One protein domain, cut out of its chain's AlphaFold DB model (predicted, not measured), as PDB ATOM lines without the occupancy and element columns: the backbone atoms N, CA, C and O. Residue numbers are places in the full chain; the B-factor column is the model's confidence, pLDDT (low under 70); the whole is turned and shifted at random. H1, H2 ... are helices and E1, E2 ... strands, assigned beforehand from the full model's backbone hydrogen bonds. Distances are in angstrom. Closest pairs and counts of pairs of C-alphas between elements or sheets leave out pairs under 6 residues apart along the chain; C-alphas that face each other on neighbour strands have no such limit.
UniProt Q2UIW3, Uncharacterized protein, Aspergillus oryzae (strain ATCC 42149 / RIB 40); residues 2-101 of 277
ATOM      1  N   ALA A   2     225.902 160.867 271.098       43.97
ATOM      2  CA  ALA A   2     226.760 161.659 270.213       43.97
ATOM      3  C   ALA A   2     226.317 161.520 268.746       43.97
ATOM      4  O   ALA A   2     225.760 160.489 268.371       43.97
ATOM      5  N   GLU A   3     226.529 162.560 267.943       47.34
ATOM      6  CA  GLU A   3     226.056 162.632 266.551       47.34
ATOM      7  C   GLU A   3     226.658 161.521 265.673       47.34
ATOM      8  O   GLU A   3     225.945 160.880 264.905       47.34
ATOM      9  N   GLU A   4     227.925 161.176 265.900       52.00
ATOM     10  CA  GLU A   4     228.634 160.094 265.199       52.00
ATOM     11  C   GLU A   4     227.974 158.716 265.394       52.00
ATOM     12  O   GLU A   4     227.849 157.932 264.455       52.00
ATOM     13  N   LEU A   5     227.455 158.432 266.595       49.75
ATOM     14  CA  LEU A   5     226.750 157.179 266.898       49.75
ATOM     15  C   LEU A   5     225.382 157.094 266.206       49.75
ATOM     16  O   LEU A   5     224.929 155.997 265.882       49.75
ATOM     17  N   ARG A   6     224.721 158.230 265.944       55.69
ATOM     18  CA  ARG A   6     223.431 158.257 265.224       55.69
ATOM     19  C   ARG A   6     223.590 157.969 263.737       55.69
ATOM     20  O   ARG A   6     222.657 157.452 263.127       55.69
ATOM     21  N   GLN A   7     224.748 158.320 263.186       58.22
ATOM     22  CA  GLN A   7     225.091 158.145 261.778       58.22
ATOM     23  C   GLN A   7     225.790 156.808 261.499       58.22
ATOM     24  O   GLN A   7     226.069 156.489 260.346       58.22
ATOM     25  N   SER A   8     226.036 156.003 262.537       69.50
ATOM     26  CA  SER A   8     226.569 154.653 262.388       69.50
ATOM     27  C   SER A   8     225.688 153.816 261.459       69.50
ATOM     28  O   SER A   8     224.471 153.712 261.651       69.50
ATOM     29  N   GLU A   9     226.319 153.169 260.478       66.56
ATOM     30  CA  GLU A   9     225.656 152.301 259.501       66.56
ATOM     31  C   GLU A   9     224.812 151.214 260.187       66.56
ATOM     32  O   GLU A   9     223.695 150.922 259.755       66.56
ATOM     33  N   PHE A  10     225.291 150.678 261.314       64.25
ATOM     34  CA  PHE A  10     224.587 149.663 262.099       64.25
ATOM     35  C   PHE A  10     223.271 150.189 262.684       64.25
ATOM     36  O   PHE A  10     222.231 149.537 262.574       64.25
ATOM     37  N   ILE A  11     223.286 151.402 263.244       66.38
ATOM     38  CA  ILE A  11     222.099 152.039 263.828       66.38
ATOM     39  C   ILE A  11     221.109 152.442 262.732       66.38
ATOM     40  O   ILE A  11     219.903 152.227 262.878       66.38
ATOM     41  N   LEU A  12     221.598 152.969 261.608       69.75
ATOM     42  CA  LEU A  12     220.762 153.317 260.459       69.75
ATOM     43  C   LEU A  12     220.095 152.081 259.845       69.75
ATOM     44  O   LEU A  12     218.892 152.103 259.571       69.75
ATOM     45  N   ARG A  13     220.839 150.980 259.696       71.88
ATOM     46  CA  ARG A  13     220.317 149.699 259.204       71.88
ATOM     47  C   ARG A  13     219.303 149.093 260.170       71.88
ATOM     48  O   ARG A  13     218.248 148.649 259.721       71.88
ATOM     49  N   GLY A  14     219.568 149.135 261.476       69.38
ATOM     50  CA  GLY A  14     218.619 148.699 262.503       69.38
ATOM     51  C   GLY A  14     217.316 149.502 262.463       69.38
ATOM     52  O   GLY A  14     216.229 148.933 262.419       69.38
ATOM     53  N   ARG A  15     217.409 150.834 262.363       70.94
ATOM     54  CA  ARG A  15     216.241 151.724 262.225       70.94
ATOM     55  C   ARG A  15     215.462 151.493 260.935       70.94
ATOM     56  O   ARG A  15     214.237 151.587 260.934       70.94
ATOM     57  N   LYS A  16     216.150 151.224 259.824       75.88
ATOM     58  CA  LYS A  16     215.507 150.859 258.556       75.88
ATOM     59  C   LYS A  16     214.748 149.536 258.695       75.88
ATOM     60  O   LYS A  16     213.573 149.489 258.358       75.88
ATOM     61  N   MET A  17     215.373 148.520 259.287       75.56
ATOM     62  CA  MET A  17     214.753 147.214 259.532       75.56
ATOM     63  C   MET A  17     213.505 147.321 260.417       75.56
ATOM     64  O   MET A  17     212.483 146.716 260.102       75.56
ATOM     65  N   ILE A  18     213.554 148.117 261.491       78.00
ATOM     66  CA  ILE A  18     212.390 148.372 262.356       78.00
ATOM     67  C   ILE A  18     211.239 148.984 261.547       78.00
ATOM     68  O   ILE A  18     210.110 148.510 261.638       78.00
ATOM     69  N   ARG A  19     211.532 149.991 260.713       78.75
ATOM     70  CA  ARG A  19     210.526 150.663 259.874       78.75
ATOM     71  C   ARG A  19     209.900 149.734 258.835       78.75
ATOM     72  O   ARG A  19     208.690 149.752 258.666       78.75
ATOM     73  N   GLU A  20     210.707 148.920 258.160       83.88
ATOM     74  CA  GLU A  20     210.229 148.024 257.096       83.88
ATOM     75  C   GLU A  20     209.440 146.827 257.636       83.88
ATOM     76  O   GLU A  20     208.515 146.350 256.985       83.88
ATOM     77  N   THR A  21     209.799 146.332 258.821       82.00
ATOM     78  CA  THR A  21     209.164 145.142 259.408       82.00
ATOM     79  C   THR A  21     208.018 145.466 260.362       82.00
ATOM     80  O   THR A  21     207.261 144.565 260.715       82.00
ATOM     81  N   GLY A  22     207.901 146.720 260.815       83.06
ATOM     82  CA  GLY A  22     206.926 147.132 261.827       83.06
ATOM     83  C   GLY A  22     207.137 146.472 263.196       83.06
ATOM     84  O   GLY A  22     206.233 146.484 264.029       83.06
ATOM     85  N   LYS A  23     208.307 145.862 263.433       83.25
ATOM     86  CA  LYS A  23     208.615 145.125 264.666       83.25
ATOM     87  C   LYS A  23     208.983 146.064 265.806       83.25
ATOM     88  O   LYS A  23     209.734 147.021 265.622       83.25
ATOM     89  N   SER A  24     208.513 145.750 267.010       80.19
ATOM     90  CA  SER A  24     208.939 146.448 268.223       80.19
ATOM     91  C   SER A  24     210.328 145.981 268.683       80.19
ATOM     92  O   SER A  24     210.824 144.934 268.267       80.19
ATOM     93  N   ALA A  25     210.952 146.720 269.605       77.50
ATOM     94  CA  ALA A  25     212.213 146.296 270.221       77.50
ATOM     95  C   ALA A  25     212.091 144.929 270.925       77.50
ATOM     96  O   ALA A  25     213.006 144.116 270.850       77.50
ATOM     97  N   ILE A  26     210.940 144.651 271.548       81.69
ATOM     98  CA  ILE A  26     210.647 143.361 272.190       81.69
ATOM     99  C   ILE A  26     210.626 142.239 271.150       81.69
ATOM    100  O   ILE A  26     211.153 141.164 271.414       81.69
ATOM    101  N   ASP A  27     210.071 142.485 269.961       80.31
ATOM    102  CA  ASP A  27     210.027 141.481 268.889       80.31
ATOM    103  C   ASP A  27     211.422 141.155 268.360       80.31
ATOM    104  O   ASP A  27     211.738 139.990 268.137       80.31
ATOM    105  N   LEU A  28     212.282 142.165 268.221       81.44
ATOM    106  CA  LEU A  28     213.669 141.955 267.805       81.44
ATOM    107  C   LEU A  28     214.472 141.177 268.853       81.44
ATOM    108  O   LEU A  28     215.199 140.246 268.506       81.44
ATOM    109  N   ILE A  29     214.308 141.514 270.136       80.62
ATOM    110  CA  ILE A  29     214.930 140.766 271.236       80.62
ATOM    111  C   ILE A  29     214.393 139.329 271.252       80.62
ATOM    112  O   ILE A  29     215.170 138.388 271.386       80.62
ATOM    113  N   ALA A  30     213.087 139.137 271.059       84.38
ATOM    114  CA  ALA A  30     212.475 137.815 270.997       84.38
ATOM    115  C   ALA A  30     213.002 136.983 269.820       84.38
ATOM    116  O   ALA A  30     213.240 135.789 269.979       84.38
ATOM    117  N   ASP A  31     213.207 137.592 268.649       81.00
ATOM    118  CA  ASP A  31     213.789 136.925 267.483       81.00
ATOM    119  C   ASP A  31     215.222 136.459 267.753       81.00
ATOM    120  O   ASP A  31     215.561 135.306 267.474       81.00
ATOM    121  N   TYR A  32     216.037 137.326 268.357       82.19
ATOM    122  CA  TYR A  32     217.396 136.987 268.770       82.19
ATOM    123  C   TYR A  32     217.407 135.843 269.792       82.19
ATOM    124  O   TYR A  32     218.076 134.826 269.592       82.19
ATOM    125  N   LEU A  33     216.614 135.972 270.860       81.75
ATOM    126  CA  LEU A  33     216.495 134.954 271.901       81.75
ATOM    127  C   LEU A  33     215.978 133.628 271.340       81.75
ATOM    128  O   LEU A  33     216.426 132.576 271.782       81.75
ATOM    129  N   ARG A  34     215.080 133.649 270.349       88.50
ATOM    130  CA  ARG A  34     214.563 132.436 269.704       88.50
ATOM    131  C   ARG A  34     215.659 131.690 268.963       88.50
ATOM    132  O   ARG A  34     215.774 130.477 269.124       88.50
ATOM    133  N   ALA A  35     216.465 132.405 268.180       77.31
ATOM    134  CA  ALA A  35     217.584 131.810 267.459       77.31
ATOM    135  C   ALA A  35     218.618 131.219 268.429       77.31
ATOM    136  O   ALA A  35     219.062 130.082 268.246       77.31
ATOM    137  N   LEU A  36     218.944 131.952 269.501       79.88
ATOM    138  CA  LEU A  36     219.842 131.473 270.551       79.88
ATOM    139  C   LEU A  36     219.277 130.223 271.237       79.88
ATOM    140  O   LEU A  36     219.972 129.218 271.362       79.88
ATOM    141  N   TRP A  37     218.000 130.256 271.616       85.44
ATOM    142  CA  TRP A  37     217.320 129.159 272.294       85.44
ATOM    143  C   TRP A  37     217.287 127.877 271.463       85.44
ATOM    144  O   TRP A  37     217.613 126.801 271.966       85.44
ATOM    145  N   GLN A  38     216.947 127.990 270.176       82.62
ATOM    146  CA  GLN A  38     216.962 126.865 269.240       82.62
ATOM    147  C   GLN A  38     218.365 126.266 269.120       82.62
ATOM    148  O   GLN A  38     218.531 125.055 269.258       82.62
ATOM    149  N   HIS A  39     219.385 127.110 268.963       80.50
ATOM    150  CA  HIS A  39     220.770 126.656 268.891       80.50
ATOM    151  C   HIS A  39     221.228 125.944 270.177       80.50
ATOM    152  O   HIS A  39     221.894 124.903 270.116       80.50
ATOM    153  N   THR A  40     220.854 126.466 271.349       78.62
ATOM    154  CA  THR A  40     221.142 125.838 272.645       78.62
ATOM    155  C   THR A  40     220.472 124.471 272.752       78.62
ATOM    156  O   THR A  40     221.144 123.488 273.065       78.62
ATOM    157  N   LEU A  41     219.177 124.376 272.437       78.94
ATOM    158  CA  LEU A  41     218.440 123.112 272.445       78.94
ATOM    159  C   LEU A  41     219.059 122.080 271.501       78.94
ATOM    160  O   LEU A  41     219.250 120.933 271.896       78.94
ATOM    161  N   ASP A  42     219.408 122.478 270.279       78.88
ATOM    162  CA  ASP A  42     220.039 121.594 269.297       78.88
ATOM    163  C   ASP A  42     221.396 121.081 269.778       78.88
ATOM    164  O   ASP A  42     221.733 119.912 269.588       78.88
ATOM    165  N   THR A  43     222.172 121.935 270.442       77.31
ATOM    166  CA  THR A  43     223.461 121.552 271.028       77.31
ATOM    167  C   THR A  43     223.277 120.549 272.168       77.31
ATOM    168  O   THR A  43     223.980 119.537 272.221       77.31
ATOM    169  N   ILE A  44     222.280 120.755 273.034       74.00
ATOM    170  CA  ILE A  44     221.953 119.816 274.115       74.00
ATOM    171  C   ILE A  44     221.442 118.484 273.536       74.00
ATOM    172  O   ILE A  44     221.893 117.427 273.974       74.00
ATOM    173  N   HIS A  45     220.582 118.509 272.510       77.25
ATOM    174  CA  HIS A  45     220.092 117.312 271.809       77.25
ATOM    175  C   HIS A  45     221.203 116.506 271.119       77.25
ATOM    176  O   HIS A  45     221.056 115.300 270.929       77.25
ATOM    177  N   LYS A  46     222.313 117.143 270.729       76.56
ATOM    178  CA  LYS A  46     223.495 116.434 270.210       76.56
ATOM    179  C   LYS A  46     224.264 115.717 271.320       76.56
ATOM    180  O   LYS A  46     224.816 114.648 271.084       76.56
ATOM    181  N   ALA A  47     224.298 116.288 272.524       71.69
ATOM    182  CA  ALA A  47     225.035 115.743 273.665       71.69
ATOM    183  C   ALA A  47     224.224 114.752 274.527       71.69
ATOM    184  O   ALA A  47     224.802 114.001 275.322       71.69
ATOM    185  N   ARG A  48     222.889 114.774 274.429       73.69
ATOM    186  CA  ARG A  48     221.945 113.980 275.232       73.69
ATOM    187  C   ARG A  48     220.767 113.527 274.367       73.69
ATOM    188  O   ARG A  48     220.322 114.258 273.490       73.69
ATOM    189  N   SER A  49     220.225 112.336 274.622       77.19
ATOM    190  CA  SER A  49     219.072 111.832 273.867       77.19
ATOM    191  C   SER A  49     217.815 112.679 274.104       77.19
ATOM    192  O   SER A  49     217.581 113.210 275.192       77.19
ATOM    193  N   LYS A  50     216.961 112.773 273.076       74.81
ATOM    194  CA  LYS A  50     215.705 113.544 273.114       74.81
ATOM    195  C   LYS A  50     214.767 113.117 274.251       74.81
ATOM    196  O   LYS A  50     214.109 113.963 274.842       74.81
ATOM    197  N   SER A  51     214.740 111.826 274.581       75.25
ATOM    198  CA  SER A  51     213.934 111.277 275.677       75.25
ATOM    199  C   SER A  51     214.372 111.788 277.051       75.25
ATOM    200  O   SER A  51     213.523 112.076 277.885       75.25
ATOM    201  N   VAL A  52     215.678 111.965 277.274       73.75
ATOM    202  CA  VAL A  52     216.208 112.502 278.538       73.75
ATOM    203  C   VAL A  52     215.849 113.976 278.684       73.75
ATOM    204  O   VAL A  52     215.386 114.397 279.735       73.75
ATOM    205  N   ILE A  53     215.993 114.764 277.619       71.19
ATOM    206  CA  ILE A  53     215.685 116.204 277.647       71.19
ATOM    207  C   ILE A  53     214.184 116.463 277.812       71.19
ATOM    208  O   ILE A  53     213.796 117.440 278.451       71.19
ATOM    209  N   ALA A  54     213.335 115.592 277.263       73.50
ATOM    210  CA  ALA A  54     211.886 115.674 277.430       73.50
ATOM    211  C   ALA A  54     211.422 115.379 278.866       73.50
ATOM    212  O   ALA A  54     210.324 115.793 279.224       73.50
ATOM    213  N   ALA A  55     212.247 114.699 279.669       73.69
ATOM    214  CA  ALA A  55     211.974 114.361 281.065       73.69
ATOM    215  C   ALA A  55     212.557 115.373 282.076       73.69
ATOM    216  O   ALA A  55     212.386 115.191 283.278       73.69
ATOM    217  N   LEU A  56     213.239 116.430 281.613       73.31
ATOM    218  CA  LEU A  56     213.865 117.441 282.470       73.31
ATOM    219  C   LEU A  56     213.104 118.769 282.453       73.31
ATOM    220  O   LEU A  56     212.784 119.311 281.392       73.31
ATOM    221  N   THR A  57     212.887 119.328 283.643       74.06
ATOM    222  CA  THR A  57     212.443 120.712 283.823       74.06
ATOM    223  C   THR A  57     213.600 121.664 283.585       74.06
ATOM    224  O   THR A  57     214.738 121.388 283.975       74.06
ATOM    225  N   PHE A  58     213.318 122.803 282.966       79.31
ATOM    226  CA  PHE A  58     214.338 123.789 282.652       79.31
ATOM    227  C   PHE A  58     214.286 124.961 283.623       79.31
ATOM    228  O   PHE A  58     213.216 125.491 283.920       79.31
ATOM    229  N   GLN A  59     215.463 125.390 284.068       79.00
ATOM    230  CA  GLN A  59     215.652 126.659 284.751       79.00
ATOM    231  C   GLN A  59     216.513 127.544 283.858       79.00
ATOM    232  O   GLN A  59     217.646 127.192 283.528       79.00
ATOM    233  N   VAL A  60     215.956 128.674 283.438       77.88
ATOM    234  CA  VAL A  60     216.624 129.633 282.565       77.88
ATOM    235  C   VAL A  60     216.917 130.889 283.368       77.88
ATOM    236  O   VAL A  60     216.029 131.474 283.989       77.88
ATOM    237  N   VAL A  61     218.178 131.305 283.347       76.44
ATOM    238  CA  VAL A  61     218.629 132.538 283.986       76.44
ATOM    239  C   VAL A  61     219.071 133.502 282.895       76.44
ATOM    240  O   VAL A  61     219.969 133.179 282.121       76.44
ATOM    241  N   ILE A  62     218.434 134.670 282.821       75.44
ATOM    242  CA  ILE A  62     218.837 135.744 281.908       75.44
ATOM    243  C   ILE A  62     219.520 136.832 282.730       75.44
ATOM    244  O   ILE A  62     218.961 137.325 283.712       75.44
ATOM    245  N   THR A  63     220.730 137.215 282.330       71.88
ATOM    246  CA  THR A  63     221.426 138.337 282.954       71.88
ATOM    247  C   THR A  63     220.852 139.656 282.456       71.88
ATOM    248  O   THR A  63     220.620 139.825 281.259       71.88
ATOM    249  N   VAL A  64     220.613 140.590 283.371       67.56
ATOM    250  CA  VAL A  64     220.094 141.927 283.066       67.56
ATOM    251  C   VAL A  64     220.915 142.989 283.792       67.56
ATOM    252  O   VAL A  64     221.429 142.719 284.878       67.56
ATOM    253  N   PRO A  65     221.018 144.214 283.263       64.81
ATOM    254  CA  PRO A  65     221.651 145.308 283.986       64.81
ATOM    255  C   PRO A  65     221.020 145.504 285.367       64.81
ATOM    256  O   PRO A  65     219.796 145.594 285.486       64.81
ATOM    257  N   ALA A  66     221.844 145.642 286.411       58.06
ATOM    258  CA  ALA A  66     221.376 145.818 287.797       58.06
ATOM    259  C   ALA A  66     220.462 147.048 287.990       58.06
ATOM    260  O   ALA A  66     219.664 147.128 288.917       58.06
ATOM    261  N   ILE A  67     220.584 148.004 287.080       59.56
ATOM    262  CA  ILE A  67     219.881 149.288 287.023       59.56
ATOM    263  C   ILE A  67     218.497 149.205 286.359       59.56
ATOM    264  O   ILE A  67     217.791 150.212 286.281       59.56
ATOM    265  N   TRP A  68     218.112 148.051 285.804       63.97
ATOM    266  CA  TRP A  68     216.846 147.921 285.088       63.97
ATOM    267  C   TRP A  68     215.641 148.052 286.017       63.97
ATOM    268  O   TRP A  68     215.471 147.307 286.981       63.97
ATOM    269  N   LYS A  69     214.750 148.980 285.654       65.25
ATOM    270  CA  LYS A  69     213.427 149.136 286.265       65.25
ATOM    271  C   LYS A  69     212.529 147.945 285.914       65.25
ATOM    272  O   LYS A  69     212.751 147.249 284.923       65.25
ATOM    273  N   ASP A  70     211.468 147.750 286.691       71.00
ATOM    274  CA  ASP A  70     210.573 146.591 286.549       71.00
ATOM    275  C   ASP A  70     209.944 146.479 285.159       71.00
ATOM    276  O   ASP A  70     209.836 145.377 284.632       71.00
ATOM    277  N   TYR A  71     209.632 147.601 284.501       69.50
ATOM    278  CA  TYR A  71     209.097 147.567 283.135       69.50
ATOM    279  C   TYR A  71     210.094 146.993 282.114       69.50
ATOM    280  O   TYR A  71     209.682 146.372 281.138       69.50
ATOM    281  N   ALA A  72     211.403 147.187 282.312       69.38
ATOM    282  CA  ALA A  72     212.427 146.652 281.416       69.38
ATOM    283  C   ALA A  72     212.580 145.138 281.621       69.38
ATOM    284  O   ALA A  72     212.706 144.391 280.652       69.38
ATOM    285  N   ARG A  73     212.465 144.683 282.877       75.94
ATOM    286  CA  ARG A  73     212.404 143.255 283.224       75.94
ATOM    287  C   ARG A  73     211.158 142.588 282.641       75.94
ATOM    288  O   ARG A  73     211.288 141.556 281.996       75.94
ATOM    289  N   GLN A  74     209.995 143.229 282.751       82.50
ATOM    290  CA  GLN A  74     208.752 142.767 282.116       82.50
ATOM    291  C   GLN A  74     208.876 142.705 280.587       82.50
ATOM    292  O   GLN A  74     208.426 141.745 279.968       82.50
ATOM    293  N   GLY A  75     209.527 143.692 279.962       80.69
ATOM    294  CA  GLY A  75     209.797 143.675 278.523       80.69
ATOM    295  C   GLY A  75     210.695 142.509 278.094       80.69
ATOM    296  O   GLY A  75     210.442 141.884 277.064       80.69
ATOM    297  N   MET A  76     211.714 142.182 278.893       84.94
ATOM    298  CA  MET A  76     212.589 141.029 278.653       84.94
ATOM    299  C   MET A  76     211.879 139.692 278.905       84.94
ATOM    300  O   MET A  76     212.069 138.747 278.144       84.94
ATOM    301  N   GLU A  77     211.033 139.607 279.930       88.81
ATOM    302  CA  GLU A  77     210.194 138.432 280.192       88.81
ATOM    303  C   GLU A  77     209.235 138.171 279.027       88.81
ATOM    304  O   GLU A  77     209.151 137.053 278.515       88.81
ATOM    305  N   GLU A  78     208.589 139.224 278.530       89.62
ATOM    306  CA  GLU A  78     207.726 139.153 277.358       89.62
ATOM    307  C   GLU A  78     208.507 138.731 276.103       89.62
ATOM    308  O   GLU A  78     208.032 137.897 275.326       89.62
ATOM    309  N   ALA A  79     209.728 139.241 275.919       86.19
ATOM    310  CA  ALA A  79     210.597 138.812 274.828       86.19
ATOM    311  C   ALA A  79     210.969 137.323 274.945       86.19
ATOM    312  O   ALA A  79     210.874 136.590 273.961       86.19
ATOM    313  N   ALA A  80     211.323 136.844 276.141       87.12
ATOM    314  CA  ALA A  80     211.636 135.438 276.401       87.12
ATOM    315  C   ALA A  80     210.424 134.521 276.155       87.12
ATOM    316  O   ALA A  80     210.554 133.438 275.572       87.12
ATOM    317  N   ARG A  81     209.222 134.977 276.522       93.38
ATOM    318  CA  ARG A  81     207.964 134.285 276.232       93.38
ATOM    319  C   ARG A  81     207.713 134.191 274.726       93.38
ATOM    320  O   ARG A  81     207.484 133.093 274.216       93.38
ATOM    321  N   ARG A  82     207.827 135.305 273.988       92.25
ATOM    322  CA  ARG A  82     207.699 135.346 272.512       92.25
ATOM    323  C   ARG A  82     208.791 134.554 271.791       92.25
ATOM    324  O   ARG A  82     208.572 134.066 270.679       92.25
ATOM    325  N   ALA A  83     209.963 134.415 272.403       88.81
ATOM    326  CA  ALA A  83     211.057 133.593 271.900       88.81
ATOM    327  C   ALA A  83     210.781 132.084 272.028       88.81
ATOM    328  O   ALA A  83     211.452 131.281 271.386       88.81
ATOM    329  N   GLY A  84     209.779 131.693 272.821       91.56
ATOM    330  CA  GLY A  84     209.411 130.299 273.051       91.56
ATOM    331  C   GLY A  84     210.206 129.612 274.165       91.56
ATOM    332  O   GLY A  84     210.138 128.393 274.297       91.56
ATOM    333  N   ILE A  85     210.941 130.373 274.981       87.44
ATOM    334  CA  ILE A  85     211.719 129.840 276.113       87.44
ATOM    335  C   ILE A  85     210.784 129.264 277.190       87.44
ATOM    336  O   ILE A  85     211.066 128.224 277.786       87.44
ATOM    337  N   LEU A  86     209.640 129.922 277.392       88.38
ATOM    338  CA  LEU A  86     208.619 129.568 278.381       88.38
ATOM    339  C   LEU A  86     207.506 128.661 277.831       88.38
ATOM    340  O   LEU A  86     206.450 128.559 278.445       88.38
ATOM    341  N   GLN A  87     207.695 128.040 276.664       86.94
ATOM    342  CA  GLN A  87     206.706 127.093 276.140       86.94
ATOM    343  C   GLN A  87     206.576 125.870 277.049       86.94
ATOM    344  O   GLN A  87     207.569 125.410 277.619       86.94
ATOM    345  N   ASP A  88     205.361 125.328 277.130       83.94
ATOM    346  CA  ASP A  88     205.073 124.131 277.912       83.94
ATOM    347  C   ASP A  88     205.922 122.948 277.448       83.94
ATOM    348  O   ASP A  88     206.076 122.678 276.251       83.94
ATOM    349  N   ARG A  89     206.478 122.223 278.419       79.56
ATOM    350  CA  ARG A  89     207.299 121.033 278.183       79.56
ATOM    351  C   ARG A  89     206.677 119.832 278.893       79.56
ATOM    352  O   ARG A  89     206.094 120.003 279.962       79.56
ATOM    353  N   PRO A  90     206.859 118.603 278.372       76.94
ATOM    354  CA  PRO A  90     206.312 117.396 278.998       76.94
ATOM    355  C   PRO A  90     206.764 117.181 280.451       76.94
ATOM    356  O   PRO A  90     206.005 116.659 281.257       76.94
ATOM    357  N   ALA A  91     207.986 117.601 280.787       75.62
ATOM    358  CA  ALA A  91     208.543 117.497 282.136       75.62
ATOM    359  C   ALA A  91     207.979 118.515 283.141       75.62
ATOM    360  O   ALA A  91     208.237 118.383 284.334       75.62
ATOM    361  N   GLY A  92     207.260 119.539 282.678       78.38
ATOM    362  CA  GLY A  92     206.776 120.642 283.504       78.38
ATOM    363  C   GLY A  92     207.217 122.021 282.996       78.38
ATOM    364  O   GLY A  92     207.964 122.121 282.018       78.38
ATOM    365  N   PRO A  93     206.739 123.095 283.648       81.81
ATOM    366  CA  PRO A  93     206.987 124.464 283.213       81.81
ATOM    367  C   PRO A  93     208.464 124.850 283.350       81.81
ATOM    368  O   PRO A  93     209.149 124.455 284.294       81.81
ATOM    369  N   THR A  94     208.945 125.667 282.413       82.56
ATOM    370  CA  THR A  94     210.258 126.312 282.517       82.56
ATOM    371  C   THR A  94     210.192 127.448 283.535       82.56
ATOM    372  O   THR A  94     209.319 128.309 283.446       82.56
ATOM    373  N   VAL A  95     211.143 127.493 284.467       80.81
ATOM    374  CA  VAL A  95     211.289 128.610 285.409       80.81
ATOM    375  C   VAL A  95     212.262 129.628 284.824       80.81
ATOM    376  O   VAL A  95     213.410 129.285 284.539       80.81
ATOM    377  N   LEU A  96     211.819 130.875 284.658       79.31
ATOM    378  CA  LEU A  96     212.670 131.996 284.256       79.31
ATOM    379  C   LEU A  96     212.994 132.870 285.466       79.31
ATOM    380  O   LEU A  96     212.106 133.272 286.213       79.31
ATOM    381  N   SER A  97     214.271 133.196 285.626       78.62
ATOM    382  CA  SER A  97     214.749 134.147 286.628       78.62
ATOM    383  C   SER A  97     215.723 135.142 286.012       78.62
ATOM    384  O   SER A  97     216.458 134.809 285.081       78.62
ATOM    385  N   PHE A  98     215.755 136.351 286.561       70.75
ATOM    386  CA  PHE A  98     216.718 137.372 286.172       70.75
ATOM    387  C   PHE A  98     217.836 137.471 287.200       70.75
ATOM    388  O   PHE A  98     217.567 137.512 288.399       70.75
ATOM    389  N   ALA A  99     219.071 137.546 286.717       69.38
ATOM    390  CA  ALA A  99     220.241 137.812 287.541       69.38
ATOM    391  C   ALA A  99     220.844 139.164 287.144       69.38
ATOM    392  O   ALA A  99     221.023 139.413 285.950       69.38
ATOM    393  N   PRO A 100     221.179 140.048 288.091       63.06
ATOM    394  CA  PRO A 100     221.967 141.228 287.781       63.06
ATOM    395  C   PRO A 100     223.310 140.823 287.159       63.06
ATOM    396  O   PRO A 100     224.042 140.020 287.731       63.06
ATOM    397  N   GLU A 101     223.647 141.387 285.999       57.97
ATOM    398  CA  GLU A 101     224.943 141.217 285.318       57.97
ATOM    399  C   GLU A 101     226.148 141.281 286.275       57.97
ATOM    400  O   GLU A 101     226.940 140.334 286.288       57.97
TER     401      GLU A 101
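AT A GLANCE: This is residues 2 to 101 of the 277 residues of an uncharacterized protein of Aspergillus oryzae (strain ATCC 42149 / RIB 40) (UniProt Q2UIW3). A long helix, H3, runs along one side of an elongated, loosely built body, and a narrow two-stranded parallel sheet, E1 and E2, runs back along the other side; H5 bridges the two, packing on the first part of H3 and reaching the strands. Short H4 makes the turn at one end of H3, while at the other end H1 and H2 form an arm, of which residues 2 to 13 and, with the link that follows, residues 19 to 24 stick out from the body. The printed part has 100 residues, with five named helices and two named strands in the order H1, H2, H3, H4, E1, H5, E2, and it is mostly helix. The whole is loose, with a radius of gyration of the C-alphas of 16.7 A and spans of 53, 28 and 22 A.

HOW THE PARTS SIT: The first helix, H1, residues 3 to 6, touches no helix. H1 and H2, residues 9 to 21, are close but not clearly touching, and their closest C-alphas, those of Arg 6 and Leu 12, are 7.4 A apart. H2 and H3, residues 25 to 47, are near each other, with 5 pairs of C-alphas within 10 A. H3 and H4, residues 50 to 54, are close but not clearly touching; their closest C-alphas are those of His 45 and Ile 53, 7.4 A apart. The strand E1, residues 59 to 64, is apart from H3. H5, residues 70 to 82, touches H3, which takes part with residues 26 to 34 alone. The closest C-alphas of H3 and H5, those of Ala 30 and Ala 79, are 4.4 A apart. H3 and H5 run the same way at a steep tilt of 53 degrees. The closest C-alphas of E1 and H5, those of Val 64 and Arg 73, are 7.8 A apart. E2, residues 95 to 100, is the parallel neighbour of E1, with 28 degrees between their directions. C-alphas 61 and 97 face each other at 5.0 A, and N 60 and O 95 at 2.8 A and N 99 and O 62 at 3.0 A are within hydrogen-bond range. The closest C-alphas of H5 and E2, those of Arg 73 and Phe 98, are 7.9 A apart. E1, H5 and E2 form a strand-helix-strand unit, two parallel neighbour strands with a helix between them along the chain, and its crossover is right-handed. In H2, H3, H4 and H5 every O i to N i+4 pair is within hydrogen-bond range; H1 is too short for such a pair.

IN THESE COORDINATES: H1 begins at C-alpha 3, at (226.056, 162.632, 266.551). H2 measures 18.0 A from first to last C-alpha. H3, the longest helix by residues, measures 33.3 A, from C-alpha 25 at (212.213, 146.296, 270.221) to C-alpha 47 at (225.035, 115.743, 273.665). H4 has five residues. E1 measures 16.0 A, H5 18.2 A and E2 16.7 A. E2 ends at C-alpha 100, at (221.967, 141.228, 287.781).

THE WHOLE: The two C-alphas farthest apart, those of Glu 3 and Ser 51, are 53.5 A apart. Without the stretches that stand free, the body has 82 residues and spans 41 by 28 by 21 A. The printed part has no cut. The link from H5 to E2, residues 83 to 94, is long, and the other links between named elements are tight. The mean pLDDT of the printed part is 75.7; residues 2 to 12, 14, 64 to 69, 71 to 72 and 99 to 101 are under 70, and H1 has a mean of 51.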